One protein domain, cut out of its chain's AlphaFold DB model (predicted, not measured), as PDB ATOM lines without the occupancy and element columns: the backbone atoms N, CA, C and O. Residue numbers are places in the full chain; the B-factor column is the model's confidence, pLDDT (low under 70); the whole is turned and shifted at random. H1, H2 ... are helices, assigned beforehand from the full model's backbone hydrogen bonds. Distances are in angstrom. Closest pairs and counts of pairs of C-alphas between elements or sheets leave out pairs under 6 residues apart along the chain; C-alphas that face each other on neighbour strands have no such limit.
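AT A GLANCE: This is residues 163 to 252 and 382 to 405 of the 689 residues of the protein "DnaJ domain-containing protein" of bacterium (UniProt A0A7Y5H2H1). H2 and H3 form a long helical hairpin, lengthened by H1 at its open end; H4 is beside H1, H5 beside the hairpin. Residues 382 to 390 stick out. The printed part, 114 residues with five named helices, H1 to H5, is all helix and loose: radius of gyration of the C-alphas 18.6 A, spans 63 by 32 by 24 A.

IN THESE COORDINATES: H1, residues 163 to 187, 35.4 A, begins at C-alpha (95.229, -119.406, 248.838). H2 is residues 189 to 211, 34.2 A; H3, 216 to 241, 37.8 A; H4, 244 to 247. H5, 397 to 405, ends at C-alpha (73.625, -143.167, 221.281).

HOW THE PARTS SIT: Hairpin H2 and H3 touch at a shallow tilt of 23 degrees; their closest C-alphas, Ser 198 and Pro 222, are 5.5 A apart. H1 touches H3 with residues 178 to 182 alone. O i to N i+4 pairs within hydrogen-bond range are 17 of 21 in H1, 17 of 19 in H2, 19 of 22 in H3, 4 of 5 in H5.

THE WHOLE: Residues 253 to 381 are not printed; C-alphas 252 and 382 are 42.2 A apart. In this model 22 printed residues have pLDDT under 70, among them residues 382 to 400.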
ATOM      1  N   ASP A 163      95.909-118.613 249.871       89.38
ATOM      2  CA  ASP A 163      95.229-119.406 248.838       89.38
ATOM      3  C   ASP A 163      95.062-118.609 247.535       89.38
ATOM      4  O   ASP A 163      95.244-119.127 246.435       89.38
ATOM      5  N   THR A 164      94.741-117.319 247.632       88.38
ATOM      6  CA  THR A 164      94.619-116.433 246.465       88.38
ATOM      7  C   THR A 164      95.960-116.276 245.751       88.38
ATOM      8  O   THR A 164      96.017-116.355 244.522       88.38
ATOM      9  N   TRP A 165      97.042-116.098 246.509       86.88
ATOM     10  CA  TRP A 165      98.394-116.007 245.968       86.88
ATOM     11  C   TRP A 165      98.832-117.306 245.289       86.88
ATOM     12  O   TRP A 165      99.229-117.252 244.128       86.88
ATOM     13  N   ILE A 166      98.714-118.468 245.944       85.50
ATOM     14  CA  ILE A 166      99.166-119.746 245.365       85.50
ATOM     15  C   ILE A 166      98.350-120.103 244.119       85.50
ATOM     16  O   ILE A 166      98.910-120.541 243.114       85.50
ATOM     17  N   ASN A 167      97.041-119.823 244.134       87.00
ATOM     18  CA  ASN A 167      96.193-119.967 242.955       87.00
ATOM     19  C   ASN A 167      96.655-119.040 241.830       87.00
ATOM     20  O   ASN A 167      96.784-119.495 240.701       87.00
ATOM     21  N   GLY A 168      96.935-117.766 242.114       85.00
ATOM     22  CA  GLY A 168      97.439-116.814 241.119       85.00
ATOM     23  C   GLY A 168      98.814-117.196 240.563       85.00
ATOM     24  O   GLY A 168      99.031-117.126 239.355       85.00
ATOM     25  N   TYR A 169      99.713-117.660 241.430       80.88
ATOM     26  CA  TYR A 169     101.047-118.136 241.078       80.88
ATOM     27  C   TYR A 169     100.968-119.313 240.100       80.88
ATOM     28  O   TYR A 169     101.563-119.277 239.022       80.88
ATOM     29  N   LEU A 170     100.147-120.317 240.419       85.19
ATOM     30  CA  LEU A 170      99.987-121.517 239.597       85.19
ATOM     31  C   LEU A 170      99.089-121.302 238.378       85.19
ATOM     32  O   LEU A 170      99.233-122.015 237.385       85.19
ATOM     33  N   LYS A 171      98.179-120.323 238.425       87.56
ATOM     34  CA  LYS A 171      97.235-120.015 237.345       87.56
ATOM     35  C   LYS A 171      97.936-119.833 236.015       87.56
ATOM     36  O   LYS A 171      97.549-120.462 235.039       87.56
ATOM     37  N   SER A 172      98.995-119.034 236.008       80.50
ATOM     38  CA  SER A 172      99.781-118.753 234.808       80.50
ATOM     39  C   SER A 172     100.370-120.021 234.169       80.50
ATOM     40  O   SER A 172     100.361-120.161 232.945       80.50
ATOM     41  N   VAL A 173     100.805-120.992 234.981       81.19
ATOM     42  CA  VAL A 173     101.325-122.284 234.506       81.19
ATOM     43  C   VAL A 173     100.220-123.154 233.934       81.19
ATOM     44  O   VAL A 173     100.364-123.676 232.829       81.19
ATOM     45  N   TYR A 174      99.104-123.291 234.651       86.38
ATOM     46  CA  TYR A 174      97.968-124.075 234.173       86.38
ATOM     47  C   TYR A 174      97.355-123.480 232.899       86.38
ATOM     48  O   TYR A 174      97.066-124.227 231.969       86.38
ATOM     49  N   GLU A 175      97.227-122.155 232.809       86.69
ATOM     50  CA  GLU A 175      96.748-121.457 231.610       86.69
ATOM     51  C   GLU A 175      97.709-121.627 230.431       86.69
ATOM     52  O   GLU A 175      97.257-121.870 229.313       86.69
ATOM     53  N   GLN A 176      99.025-121.565 230.654       84.56
ATOM     54  CA  GLN A 176     100.009-121.806 229.597       84.56
ATOM     55  C   GLN A 176      99.937-123.246 229.081       84.56
ATOM     56  O   GLN A 176      99.935-123.468 227.871       84.56
ATOM     57  N   LEU A 177      99.838-124.222 229.980       83.25
ATOM     58  CA  LEU A 177      99.679-125.631 229.627       83.25
ATOM     59  C   LEU A 177      98.366-125.896 228.894       83.25
ATOM     60  O   LEU A 177      98.345-126.597 227.884       83.25
ATOM     61  N   GLN A 178      97.278-125.280 229.354       88.94
ATOM     62  CA  GLN A 178      95.994-125.319 228.674       88.94
ATOM     63  C   GLN A 178      96.101-124.703 227.272       88.94
ATOM     64  O   GLN A 178      95.597-125.284 226.313       88.94
ATOM     65  N   ALA A 179      96.765-123.555 227.120       87.38
ATOM     66  CA  ALA A 179      96.977-122.891 225.833       87.38
ATOM     67  C   ALA A 179      97.825-123.748 224.877       87.38
ATOM     68  O   ALA A 179      97.495-123.878 223.699       87.38
ATOM     69  N   GLN A 180      98.881-124.386 225.382       83.75
ATOM     70  CA  GLN A 180      99.709-125.315 224.610       83.75
ATOM     71  C   GLN A 180      98.906-126.539 224.157       83.75
ATOM     72  O   GLN A 180      98.921-126.882 222.973       83.75
ATOM     73  N   GLU A 181      98.133-127.145 225.059       83.44
ATOM     74  CA  GLU A 181      97.313-128.310 224.734       83.44
ATOM     75  C   GLU A 181      96.205-127.964 223.740       83.44
ATOM     76  O   GLU A 181      96.019-128.635 222.723       83.44
ATOM     77  N   THR A 182      95.520-126.846 223.968       86.31
ATOM     78  CA  THR A 182      94.508-126.344 223.041       86.31
ATOM     79  C   THR A 182      95.087-125.951 221.691       86.31
ATOM     80  O   THR A 182      94.386-126.127 220.704       86.31
ATOM     81  N   ALA A 183      96.337-125.492 221.583       86.88
ATOM     82  CA  ALA A 183      96.988-125.243 220.293       86.88
ATOM     83  C   ALA A 183      97.294-126.546 219.529       86.88
ATOM     84  O   ALA A 183      97.265-126.579 218.294       86.88
ATOM     85  N   LEU A 184      97.536-127.643 220.251       82.75
ATOM     86  CA  LEU A 184      97.874-128.953 219.693       82.75
ATOM     87  C   LEU A 184      96.660-129.842 219.390       82.75
ATOM     88  O   LEU A 184      96.830-130.924 218.821       82.75
ATOM     89  N   TRP A 185      95.435-129.380 219.657       84.19
ATOM     90  CA  TRP A 185      94.200-130.159 219.499       84.19
ATOM     91  C   TRP A 185      94.053-130.858 218.138       84.19
ATOM     92  O   TRP A 185      93.608-132.004 218.066       84.19
ATOM     93  N   ARG A 186      94.490-130.213 217.044       83.44
ATOM     94  CA  ARG A 186      94.432-130.777 215.678       83.44
ATOM     95  C   ARG A 186      95.284-132.035 215.516       83.44
ATOM     96  O   ARG A 186      94.991-132.882 214.675       83.44
ATOM     97  N   LYS A 187      96.353-132.149 216.303       82.88
ATOM     98  CA  LYS A 187      97.252-133.307 216.324       82.88
ATOM     99  C   LYS A 187      96.821-134.356 217.351       82.88
ATOM    100  O   LYS A 187      97.373-135.454 217.334       82.88
ATOM    101  N   SER A 188      95.825-134.053 218.188       79.06
ATOM    102  CA  SER A 188      95.377-134.946 219.250       79.06
ATOM    103  C   SER A 188      94.878-136.291 218.692       79.06
ATOM    104  O   SER A 188      94.059-136.321 217.761       79.06
ATOM    105  N   PRO A 189      95.304-137.430 219.276       79.38
ATOM    106  CA  PRO A 189      94.738-138.742 218.972       79.38
ATOM    107  C   PRO A 189      93.221-138.788 219.175       79.38
ATOM    108  O   PRO A 189      92.537-139.516 218.456       79.38
ATOM    109  N   PHE A 190      92.698-137.998 220.120       80.75
ATOM    110  CA  PHE A 190      91.269-137.885 220.386       80.75
ATOM    111  C   PHE A 190      90.516-137.384 219.153       80.75
ATOM    112  O   PHE A 190      89.628-138.078 218.671       80.75
ATOM    113  N   LEU A 191      90.935-136.253 218.570       81.69
ATOM    114  CA  LEU A 191      90.301-135.707 217.370       81.69
ATOM    115  C   LEU A 191      90.331-136.714 216.215       81.69
ATOM    116  O   LEU A 191      89.321-136.922 215.546       81.69
ATOM    117  N   ARG A 192      91.471-137.386 216.000       84.38
ATOM    118  CA  ARG A 192      91.589-138.424 214.963       84.38
ATOM    119  C   ARG A 192      90.616-139.582 215.206       84.38
ATOM    120  O   ARG A 192      90.019-140.069 214.251       84.38
ATOM    121  N   LYS A 193      90.445-140.023 216.459       83.62
ATOM    122  CA  LYS A 193      89.461-141.054 216.835       83.62
ATOM    123  C   LYS A 193      88.029-140.566 216.618       83.62
ATOM    124  O   LYS A 193      87.261-141.287 215.992       83.62
ATOM    125  N   THR A 194      87.689-139.353 217.051       79.69
ATOM    126  CA  THR A 194      86.369-138.745 216.832       79.69
ATOM    127  C   THR A 194      86.042-138.667 215.347       79.69
ATOM    128  O   THR A 194      84.980-139.122 214.949       79.69
ATOM    129  N   ILE A 195      86.967-138.187 214.509       84.50
ATOM    130  CA  ILE A 195      86.777-138.134 213.052       84.50
ATOM    131  C   ILE A 195      86.544-139.541 212.484       84.50
ATOM    132  O   ILE A 195      85.606-139.730 211.715       84.50
ATOM    133  N   LYS A 196      87.347-140.542 212.882       85.88
ATOM    134  CA  LYS A 196      87.176-141.938 212.435       85.88
ATOM    135  C   LYS A 196      85.819-142.519 212.836       85.88
ATOM    136  O   LYS A 196      85.174-143.158 212.014       85.88
ATOM    137  N   ILE A 197      85.385-142.293 214.076       82.44
ATOM    138  CA  ILE A 197      84.102-142.788 214.589       82.44
ATOM    139  C   ILE A 197      82.942-142.072 213.901       82.44
ATOM    140  O   ILE A 197      82.048-142.742 213.398       82.44
ATOM    141  N   SER A 198      82.976-140.741 213.801       80.62
ATOM    142  CA  SER A 198      81.971-139.964 213.067       80.62
ATOM    143  C   SER A 198      81.856-140.425 211.616       80.62
ATOM    144  O   SER A 198      80.746-140.605 211.126       80.62
ATOM    145  N   PHE A 199      82.983-140.685 210.946       86.19
ATOM    146  CA  PHE A 199      82.994-141.221 209.586       86.19
ATOM    147  C   PHE A 199      82.363-142.620 209.510       86.19
ATOM    148  O   PHE A 199      81.523-142.867 208.648       86.19
ATOM    149  N   PHE A 200      82.714-143.521 210.432       85.25
ATOM    150  CA  PHE A 200      82.165-144.879 210.479       85.25
ATOM    151  C   PHE A 200      80.653-144.891 210.762       85.25
ATOM    152  O   PHE A 200      79.905-145.593 210.086       85.25
ATOM    153  N   VAL A 201      80.185-144.060 211.698       80.62
ATOM    154  CA  VAL A 201      78.754-143.883 211.997       80.62
ATOM    155  C   VAL A 201      78.014-143.310 210.787       80.62
ATOM    156  O   VAL A 201      76.938-143.801 210.446       80.62
ATOM    157  N   SER A 202      78.597-142.335 210.081       82.00
ATOM    158  CA  SER A 202      78.036-141.837 208.819       82.00
ATOM    159  C   SER A 202      77.929-142.938 207.763       82.00
ATOM    160  O   SER A 202      76.889-143.044 207.119       82.00
ATOM    161  N   LEU A 203      78.935-143.806 207.624       85.00
ATOM    162  CA  LEU A 203      78.909-144.914 206.664       85.00
ATOM    163  C   LEU A 203      77.789-145.926 206.970       85.00
ATOM    164  O   LEU A 203      77.101-146.373 206.054       85.00
ATOM    165  N   ILE A 204      77.537-146.215 208.253       83.06
ATOM    166  CA  ILE A 204      76.422-147.075 208.700       83.06
ATOM    167  C   ILE A 204      75.057-146.401 208.495       83.06
ATOM    168  O   ILE A 204      74.061-147.085 208.274       83.06
ATOM    169  N   SER A 205      74.984-145.070 208.528       79.12
ATOM    170  CA  SER A 205      73.726-144.353 208.284       79.12
ATOM    171  C   SER A 205      73.284-144.365 206.810       79.12
ATOM    172  O   SER A 205      72.115-144.104 206.529       79.12
ATOM    173  N   VAL A 206      74.177-144.723 205.872       80.81
ATOM    174  CA  VAL A 206      73.902-144.734 204.421       80.81
ATOM    175  C   VAL A 206      72.765-145.673 204.014       80.81
ATOM    176  O   VAL A 206      71.797-145.184 203.426       80.81
ATOM    177  N   PRO A 207      72.789-146.976 204.349       80.88
ATOM    178  CA  PRO A 207      71.690-147.883 204.017       80.88
ATOM    179  C   PRO A 207      70.349-147.447 204.620       80.88
ATOM    180  O   PRO A 207      69.315-147.555 203.965       80.88
ATOM    181  N   ILE A 208      70.373-146.902 205.843       79.31
ATOM    182  CA  ILE A 208      69.178-146.415 206.550       79.31
ATOM    183  C   ILE A 208      68.588-145.203 205.820       79.31
ATOM    184  O   ILE A 208      67.384-145.146 205.581       79.31
ATOM    185  N   GLY A 209      69.429-144.249 205.418       77.50
ATOM    186  CA  GLY A 209      68.999-143.073 204.662       77.50
ATOM    187  C   GLY A 209      68.436-143.415 203.280       77.50
ATOM    188  O   GLY A 209      67.458-142.801 202.858       77.50
ATOM    189  N   ILE A 210      69.014-144.413 202.596       80.31
ATOM    190  CA  ILE A 210      68.500-144.926 201.312       80.31
ATOM    191  C   ILE A 210      67.124-145.576 201.511       80.31
ATOM    192  O   ILE A 210      66.199-145.276 200.761       80.31
ATOM    193  N   TYR A 211      66.967-146.409 202.546       80.12
ATOM    194  CA  TYR A 211      65.696-147.064 202.874       80.12
ATOM    195  C   TYR A 211      64.570-146.060 203.168       80.12
ATOM    196  O   TYR A 211      63.427-146.269 202.772       80.12
ATOM    197  N   LEU A 212      64.899-144.941 203.818       79.00
ATOM    198  CA  LEU A 212      63.942-143.891 204.182       79.00
ATOM    199  C   LEU A 212      63.658-142.872 203.059       79.00
ATOM    200  O   LEU A 212      62.939-141.906 203.296       79.00
ATOM    201  N   ASN A 213      64.189-143.088 201.850       73.19
ATOM    202  CA  ASN A 213      63.915-142.331 200.625       73.19
ATOM    203  C   ASN A 213      64.049-140.791 200.758       73.19
ATOM    204  O   ASN A 213      63.058-140.064 200.790       73.19
ATOM    205  N   ASN A 214      65.304-140.312 200.727       62.44
ATOM    206  CA  ASN A 214      65.747-138.913 200.542       62.44
ATOM    207  C   ASN A 214      65.810-137.976 201.759       62.44
ATOM    208  O   ASN A 214      65.221-136.899 201.765       62.44
ATOM    209  N   ASN A 215      66.712-138.250 202.701       71.44
ATOM    210  CA  ASN A 215      67.303-137.161 203.485       71.44
ATOM    211  C   ASN A 215      68.829-137.245 203.469       71.44
ATOM    212  O   ASN A 215      69.445-137.814 204.367       71.44
ATOM    213  N   LEU A 216      69.449-136.615 202.463       75.19
ATOM    214  CA  LEU A 216      70.902-136.386 202.395       75.19
ATOM    215  C   LEU A 216      71.443-135.773 203.704       75.19
ATOM    216  O   LEU A 216      72.560-136.063 204.123       75.19
ATOM    217  N   LEU A 217      70.614-134.978 204.390       72.94
ATOM    218  CA  LEU A 217      70.911-134.402 205.701       72.94
ATOM    219  C   LEU A 217      71.169-135.457 206.789       72.94
ATOM    220  O   LEU A 217      72.032-135.232 207.633       72.94
ATOM    221  N   LEU A 218      70.498-136.616 206.757       69.25
ATOM    222  CA  LEU A 218      70.725-137.697 207.727       69.25
ATOM    223  C   LEU A 218      72.104-138.348 207.551       69.25
ATOM    224  O   LEU A 218      72.710-138.755 208.537       69.25
ATOM    225  N   LEU A 219      72.633-138.374 206.323       73.69
ATOM    226  CA  LEU A 219      73.951-138.947 206.014       73.69
ATOM    227  C   LEU A 219      75.094-138.088 206.557       73.69
ATOM    228  O   LEU A 219      76.117-138.595 207.030       73.69
ATOM    229  N   LEU A 220      74.908-136.769 206.503       79.62
ATOM    230  CA  LEU A 220      75.907-135.804 206.946       79.62
ATOM    231  C   LEU A 220      75.768-135.451 208.435       79.62
ATOM    232  O   LEU A 220      76.687-134.861 209.000       79.62
ATOM    233  N   PHE A 221      74.670-135.832 209.094       79.12
ATOM    234  CA  PHE A 221      74.392-135.485 210.490       79.12
ATOM    235  C   PHE A 221      75.510-135.901 211.476       79.12
ATOM    236  O   PHE A 221      75.958-135.045 212.243       79.12
ATOM    237  N   PRO A 222      76.055-137.138 211.454       78.38
ATOM    238  CA  PRO A 222      77.125-137.534 212.381       78.38
ATOM    239  C   PRO A 222      78.433-136.759 212.178       78.38
ATOM    240  O   PRO A 222      79.195-136.569 213.128       78.38
ATOM    241  N   ILE A 223      78.688-136.280 210.960       81.31
ATOM    242  CA  ILE A 223      79.838-135.428 210.642       81.31
ATOM    243  C   ILE A 223      79.574-134.000 211.135       81.31
ATOM    244  O   ILE A 223      80.403-133.450 211.862       81.31
ATOM    245  N   TYR A 224      78.409-133.429 210.810       82.88
ATOM    246  CA  TYR A 224      78.037-132.056 211.175       82.88
ATOM    247  C   TYR A 224      77.882-131.840 212.678       82.88
ATOM    248  O   TYR A 224      78.214-130.763 213.156       82.88
ATOM    249  N   PHE A 225      77.406-132.832 213.431       81.50
ATOM    250  CA  PHE A 225      77.199-132.697 214.877       81.50
ATOM    251  C   PHE A 225      78.247-133.444 215.698       81.50
ATOM    252  O   PHE A 225      78.697-132.926 216.719       81.50
ATOM    253  N   GLY A 226      78.692-134.621 215.253       80.75
ATOM    254  CA  GLY A 226      79.643-135.437 216.008       80.75
ATOM    255  C   GLY A 226      81.034-134.813 216.093       80.75
ATOM    256  O   GLY A 226      81.630-134.816 217.171       80.75
ATOM    257  N   ILE A 227      81.536-134.213 215.003       84.38
ATOM    258  CA  ILE A 227      82.849-133.551 215.020       84.38
ATOM    259  C   ILE A 227      82.817-132.306 215.924       84.38
ATOM    260  O   ILE A 227      83.633-132.257 216.846       84.38
ATOM    261  N   PRO A 228      81.888-131.336 215.769       88.38
ATOM    262  CA  PRO A 228      81.819-130.194 216.682       88.38
ATOM    263  C   PRO A 228      81.555-130.585 218.137       88.38
ATOM    264  O   PRO A 228      82.204-130.038 219.024       88.38
ATOM    265  N   ALA A 229      80.675-131.557 218.407       83.00
ATOM    266  CA  ALA A 229      80.430-132.034 219.769       83.00
ATOM    267  C   ALA A 229      81.689-132.655 220.390       83.00
ATOM    268  O   ALA A 229      82.016-132.367 221.541       83.00
ATOM    269  N   GLY A 230      82.437-133.452 219.620       82.62
ATOM    270  CA  GLY A 230      83.724-133.987 220.049       82.62
ATOM    271  C   GLY A 230      84.748-132.886 220.321       82.62
ATOM    272  O   GLY A 230      85.403-132.911 221.358       82.62
ATOM    273  N   ILE A 231      84.836-131.877 219.451       86.50
ATOM    274  CA  ILE A 231      85.706-130.708 219.645       86.50
ATOM    275  C   ILE A 231      85.331-129.953 220.931       86.50
ATOM    276  O   ILE A 231      86.196-129.708 221.768       86.50
ATOM    277  N   ILE A 232      84.048-129.633 221.131       87.69
ATOM    278  CA  ILE A 232      83.548-128.957 222.340       87.69
ATOM    279  C   ILE A 232      83.881-129.780 223.587       87.69
ATOM    280  O   ILE A 232      84.362-129.231 224.578       87.69
ATOM    281  N   LYS A 233      83.667-131.098 223.539       82.88
ATOM    282  CA  LYS A 233      83.971-132.009 224.646       82.88
ATOM    283  C   LYS A 233      85.464-132.053 224.954       82.88
ATOM    284  O   LYS A 233      85.825-131.984 226.124       82.88
ATOM    285  N   TYR A 234      86.320-132.098 223.934       84.81
ATOM    286  CA  TYR A 234      87.768-132.004 224.100       84.81
ATOM    287  C   TYR A 234      88.154-130.700 224.797       84.81
ATOM    288  O   TYR A 234      88.798-130.744 225.838       84.81
ATOM    289  N   PHE A 235      87.696-129.546 224.302       87.75
ATOM    290  CA  PHE A 235      88.009-128.255 224.923       87.75
ATOM    291  C   PHE A 235      87.492-128.152 226.359       87.75
ATOM    292  O   PHE A 235      88.193-127.633 227.226       87.75
ATOM    293  N   ARG A 236      86.292-128.673 226.638       87.94
ATOM    294  CA  ARG A 236      85.739-128.727 227.996       87.94
ATOM    295  C   ARG A 236      86.571-129.627 228.907       87.94
ATOM    296  O   ARG A 236      86.834-129.252 230.044       87.94
ATOM    297  N   SER A 237      86.998-130.781 228.406       82.56
ATOM    298  CA  SER A 237      87.811-131.738 229.150       82.56
ATOM    299  C   SER A 237      89.222-131.213 229.405       82.56
ATOM    300  O   SER A 237      89.693-131.311 230.531       82.56
ATOM    301  N   VAL A 238      89.856-130.570 228.421       84.25
ATOM    302  CA  VAL A 238      91.120-129.842 228.597       84.25
ATOM    303  C   VAL A 238      90.937-128.739 229.638       84.25
ATOM    304  O   VAL A 238      91.680-128.685 230.608       84.25
ATOM    305  N   ARG A 239      89.893-127.910 229.525       87.62
ATOM    306  CA  ARG A 239      89.621-126.849 230.506       87.62
ATOM    307  C   ARG A 239      89.454-127.374 231.935       87.62
ATOM    308  O   ARG A 239      89.995-126.760 232.843       87.62
ATOM    309  N   SER A 240      88.729-128.475 232.138       84.44
ATOM    310  CA  SER A 240      88.583-129.106 233.462       84.44
ATOM    311  C   SER A 240      89.900-129.734 233.926       84.44
ATOM    312  O   SER A 240      90.369-129.429 235.015       84.44
ATOM    313  N   SER A 241      90.593-130.469 233.051       80.50
ATOM    314  CA  SER A 241      91.868-131.130 233.362       80.50
ATOM    315  C   SER A 241      92.990-130.165 233.728       80.50
ATOM    316  O   SER A 241      93.924-130.588 234.399       80.50
ATOM    317  N   PHE A 242      92.938-128.908 233.290       84.50
ATOM    318  CA  PHE A 242      93.872-127.850 233.692       84.50
ATOM    319  C   PHE A 242      93.197-126.796 234.584       84.50
ATOM    320  O   PHE A 242      93.745-125.713 234.776       84.50
ATOM    321  N   SER A 243      92.016-127.086 235.137       85.38
ATOM    322  CA  SER A 243      91.365-126.180 236.074       85.38
ATOM    323  C   SER A 243      92.147-126.144 237.387       85.38
ATOM    324  O   SER A 243      92.503-127.165 237.976       85.38
ATOM    325  N   ILE A 244      92.442-124.928 237.834       82.69
ATOM    326  CA  ILE A 244      93.195-124.669 239.067       82.69
ATOM    327  C   ILE A 244      92.397-125.160 240.276       82.69
ATOM    328  O   ILE A 244      92.961-125.714 241.212       82.69
ATOM    329  N   GLU A 245      91.075-124.992 240.225       80.94
ATOM    330  CA  GLU A 245      90.143-125.326 241.301       80.94
ATOM    331  C   GLU A 245      90.179-126.811 241.680       80.94
ATOM    332  O   GLU A 245      90.057-127.123 242.860       80.94
ATOM    333  N   GLU A 246      90.390-127.707 240.712       78.44
ATOM    334  CA  GLU A 246      90.445-129.156 240.944       78.44
ATOM    335  C   GLU A 246      91.836-129.647 241.380       78.44
ATOM    336  O   GLU A 246      91.955-130.742 241.929       78.44
ATOM    337  N   ARG A 247      92.903-128.875 241.127       79.50
ATOM    338  CA  ARG A 247      94.294-129.344 241.301       79.50
ATOM    339  C   ARG A 247      95.088-128.641 242.385       79.50
ATOM    340  O   ARG A 247      96.060-129.219 242.875       79.50
ATOM    341  N   VAL A 248      94.726-127.409 242.728       85.50
ATOM    342  CA  VAL A 248      95.389-126.693 243.812       85.50
ATOM    343  C   VAL A 248      94.828-127.188 245.130       85.50
ATOM    344  O   VAL A 248      93.650-127.022 245.440       85.50
ATOM    345  N   ILE A 249      95.707-127.789 245.923       86.19
ATOM    346  CA  ILE A 249      95.415-128.122 247.308       86.19
ATOM    347  C   ILE A 249      95.269-126.789 248.032       86.19
ATOM    348  O   ILE A 249      96.191-125.970 247.998       86.19
ATOM    349  N   ARG A 250      94.120-126.553 248.658       89.06
ATOM    350  CA  ARG A 250      93.874-125.363 249.482       89.06
ATOM    351  C   ARG A 250      94.299-125.619 250.919       89.06
ATOM    352  O   ARG A 250      94.400-126.776 251.338       89.06
ATOM    353  N   LEU A 251      94.561-124.555 251.667       89.56
ATOM    354  CA  LEU A 251      94.716-124.674 253.111       89.56
ATOM    355  C   LEU A 251      93.390-125.091 253.762       89.56
ATOM    356  O   LEU A 251      92.317-124.650 253.357       89.56
ATOM    357  N   ASP A 252      93.469-125.925 254.796       89.12
ATOM    358  CA  ASP A 252      92.312-126.268 255.624       89.12
ATOM    359  C   ASP A 252      92.120-125.188 256.689       89.12
ATOM    360  O   ASP A 252      92.768-125.202 257.734       89.12
ATOM    361  N   HIS A 382     104.850-139.358 219.153       49.03
ATOM    362  CA  HIS A 382     105.429-139.549 217.814       49.03
ATOM    363  C   HIS A 382     105.951-140.981 217.577       49.03
ATOM    364  O   HIS A 382     106.157-141.366 216.428       49.03
ATOM    365  N   ALA A 383     106.058-141.807 218.622       40.00
ATOM    366  CA  ALA A 383     106.447-143.213 218.561       40.00
ATOM    367  C   ALA A 383     105.556-144.065 219.491       40.00
ATOM    368  O   ALA A 383     105.944-144.390 220.599       40.00
ATOM    369  N   TYR A 384     104.343-144.372 219.015       45.06
ATOM    370  CA  TYR A 384     103.429-145.468 219.400       45.06
ATOM    371  C   TYR A 384     103.401-145.992 220.865       45.06
ATOM    372  O   TYR A 384     104.398-146.435 221.421       45.06
ATOM    373  N   LYS A 385     102.165-146.169 221.374       44.97
ATOM    374  CA  LYS A 385     101.741-146.794 222.655       44.97
ATOM    375  C   LYS A 385     101.695-145.825 223.854       44.97
ATOM    376  O   LYS A 385     102.654-145.634 224.587       44.97
ATOM    377  N   ILE A 386     100.521-145.217 224.034       48.44
ATOM    378  CA  ILE A 386     100.174-144.394 225.200       48.44
ATOM    379  C   ILE A 386      99.911-145.334 226.387       48.44
ATOM    380  O   ILE A 386      99.078-146.235 226.286       48.44
ATOM    381  N   GLU A 387     100.653-145.129 227.472       47.62
ATOM    382  CA  GLU A 387     100.504-145.794 228.772       47.62
ATOM    383  C   GLU A 387      99.225-145.321 229.489       47.62
ATOM    384  O   GLU A 387      98.763-144.198 229.281       47.62
ATOM    385  N   LYS A 388      98.634-146.195 230.312       48.53
ATOM    386  CA  LYS A 388      97.262-146.084 230.851       48.53
ATOM    387  C   LYS A 388      97.039-144.923 231.841       48.53
ATOM    388  O   LYS A 388      95.889-144.587 232.100       48.53
ATOM    389  N   ASP A 389      98.114-144.291 232.315       46.03
ATOM    390  CA  ASP A 389      98.094-143.325 233.425       46.03
ATOM    391  C   ASP A 389      98.319-141.869 232.990       46.03
ATOM    392  O   ASP A 389      98.632-140.995 233.799       46.03
ATOM    393  N   HIS A 390      98.168-141.569 231.696       53.69
ATOM    394  CA  HIS A 390      98.283-140.189 231.246       53.69
ATOM    395  C   HIS A 390      97.105-139.345 231.771       53.69
ATOM    396  O   HIS A 390      95.952-139.723 231.561       53.69
ATOM    397  N   PRO A 391      97.336-138.141 232.334       50.16
ATOM    398  CA  PRO A 391      96.263-137.217 232.712       50.16
ATOM    399  C   PRO A 391      95.459-136.706 231.507       50.16
ATOM    400  O   PRO A 391      94.465-136.004 231.689       50.16
ATOM    401  N   MET A 392      95.846-137.062 230.274       53.69
ATOM    402  CA  MET A 392      94.924-136.923 229.156       53.69
ATOM    403  C   MET A 392      93.841-137.976 229.270       53.69
ATOM    404  O   MET A 392      94.007-139.103 228.818       53.69
ATOM    405  N   ILE A 393      92.708-137.506 229.783       55.06
ATOM    406  CA  ILE A 393      91.406-137.768 229.201       55.06
ATOM    407  C   ILE A 393      91.253-139.258 228.850       55.06
ATOM    408  O   ILE A 393      91.205-139.642 227.677       55.06
ATOM    409  N   ASN A 394      91.086-140.092 229.880       52.03
ATOM    410  CA  ASN A 394      90.175-141.230 229.769       52.03
ATOM    411  C   ASN A 394      88.770-140.648 229.503       52.03
ATOM    412  O   ASN A 394      87.879-140.723 230.340       52.03
ATOM    413  N   ILE A 395      88.563-140.018 228.337       55.19
ATOM    414  CA  ILE A 395      87.250-140.020 227.709       55.19
ATOM    415  C   ILE A 395      87.072-141.487 227.403       55.19
ATOM    416  O   ILE A 395      87.610-142.026 226.431       55.19
ATOM    417  N   ASP A 396      86.425-142.121 228.367       61.91
ATOM    418  CA  ASP A 396      86.123-143.520 228.344       61.91
ATOM    419  C   ASP A 396      85.414-143.806 227.021       61.91
ATOM    420  O   ASP A 396      84.694-142.965 226.471       61.91
ATOM    421  N   PHE A 397      85.637-144.979 226.455       62.03
ATOM    422  CA  PHE A 397      84.937-145.387 225.240       62.03
ATOM    423  C   PHE A 397      83.413-145.215 225.409       62.03
ATOM    424  O   PHE A 397      82.719-144.780 224.491       62.03
ATOM    425  N   THR A 398      82.942-145.417 226.641       65.50
ATOM    426  CA  THR A 398      81.613-145.111 227.178       65.50
ATOM    427  C   THR A 398      81.110-143.715 226.809       65.50
ATOM    428  O   THR A 398      79.993-143.535 226.335       65.50
ATOM    429  N   ASP A 399      81.963-142.709 226.923       67.06
ATOM    430  CA  ASP A 399      81.646-141.314 226.669       67.06
ATOM    431  C   ASP A 399      81.514-140.979 225.176       67.06
ATOM    432  O   ASP A 399      80.829-140.017 224.813       67.06
ATOM    433  N   MET A 400      82.174-141.751 224.307       66.56
ATOM    434  CA  MET A 400      81.952-141.710 222.859       66.56
ATOM    435  C   MET A 400      80.703-142.501 222.470       66.56
ATOM    436  O   MET A 400      79.947-142.037 221.617       66.56
ATOM    437  N   ILE A 401      80.442-143.635 223.128       70.81
ATOM    438  CA  ILE A 401      79.192-144.387 222.976       70.81
ATOM    439  C   ILE A 401      78.004-143.474 223.279       70.81
ATOM    440  O   ILE A 401      77.072-143.448 222.486       70.81
ATOM    441  N   TYR A 402      78.042-142.659 224.337       76.38
ATOM    442  CA  TYR A 402      76.956-141.720 224.638       76.38
ATOM    443  C   TYR A 402      76.697-140.709 223.519       76.38
ATOM    444  O   TYR A 402      75.540-140.423 223.226       76.38
ATOM    445  N   VAL A 403      77.736-140.196 222.851       69.94
ATOM    446  CA  VAL A 403      77.562-139.283 221.705       69.94
ATOM    447  C   VAL A 403      76.916-140.012 220.524       69.94
ATOM    448  O   VAL A 403      76.032-139.458 219.871       69.94
ATOM    449  N   VAL A 404      77.311-141.263 220.274       70.94
ATOM    450  CA  VAL A 404      76.713-142.104 219.227       70.94
ATOM    451  C   VAL A 404      75.262-142.453 219.565       70.94
ATOM    452  O   VAL A 404      74.391-142.277 218.722       70.94
ATOM    453  N   LEU A 405      74.975-142.866 220.800       76.38
ATOM    454  CA  LEU A 405      73.625-143.167 221.281       76.38
ATOM    455  C   LEU A 405      72.722-141.936 221.234       76.38
ATOM    456  O   LEU A 405      71.569-142.050 220.833       76.38
TER     457      LEU A 405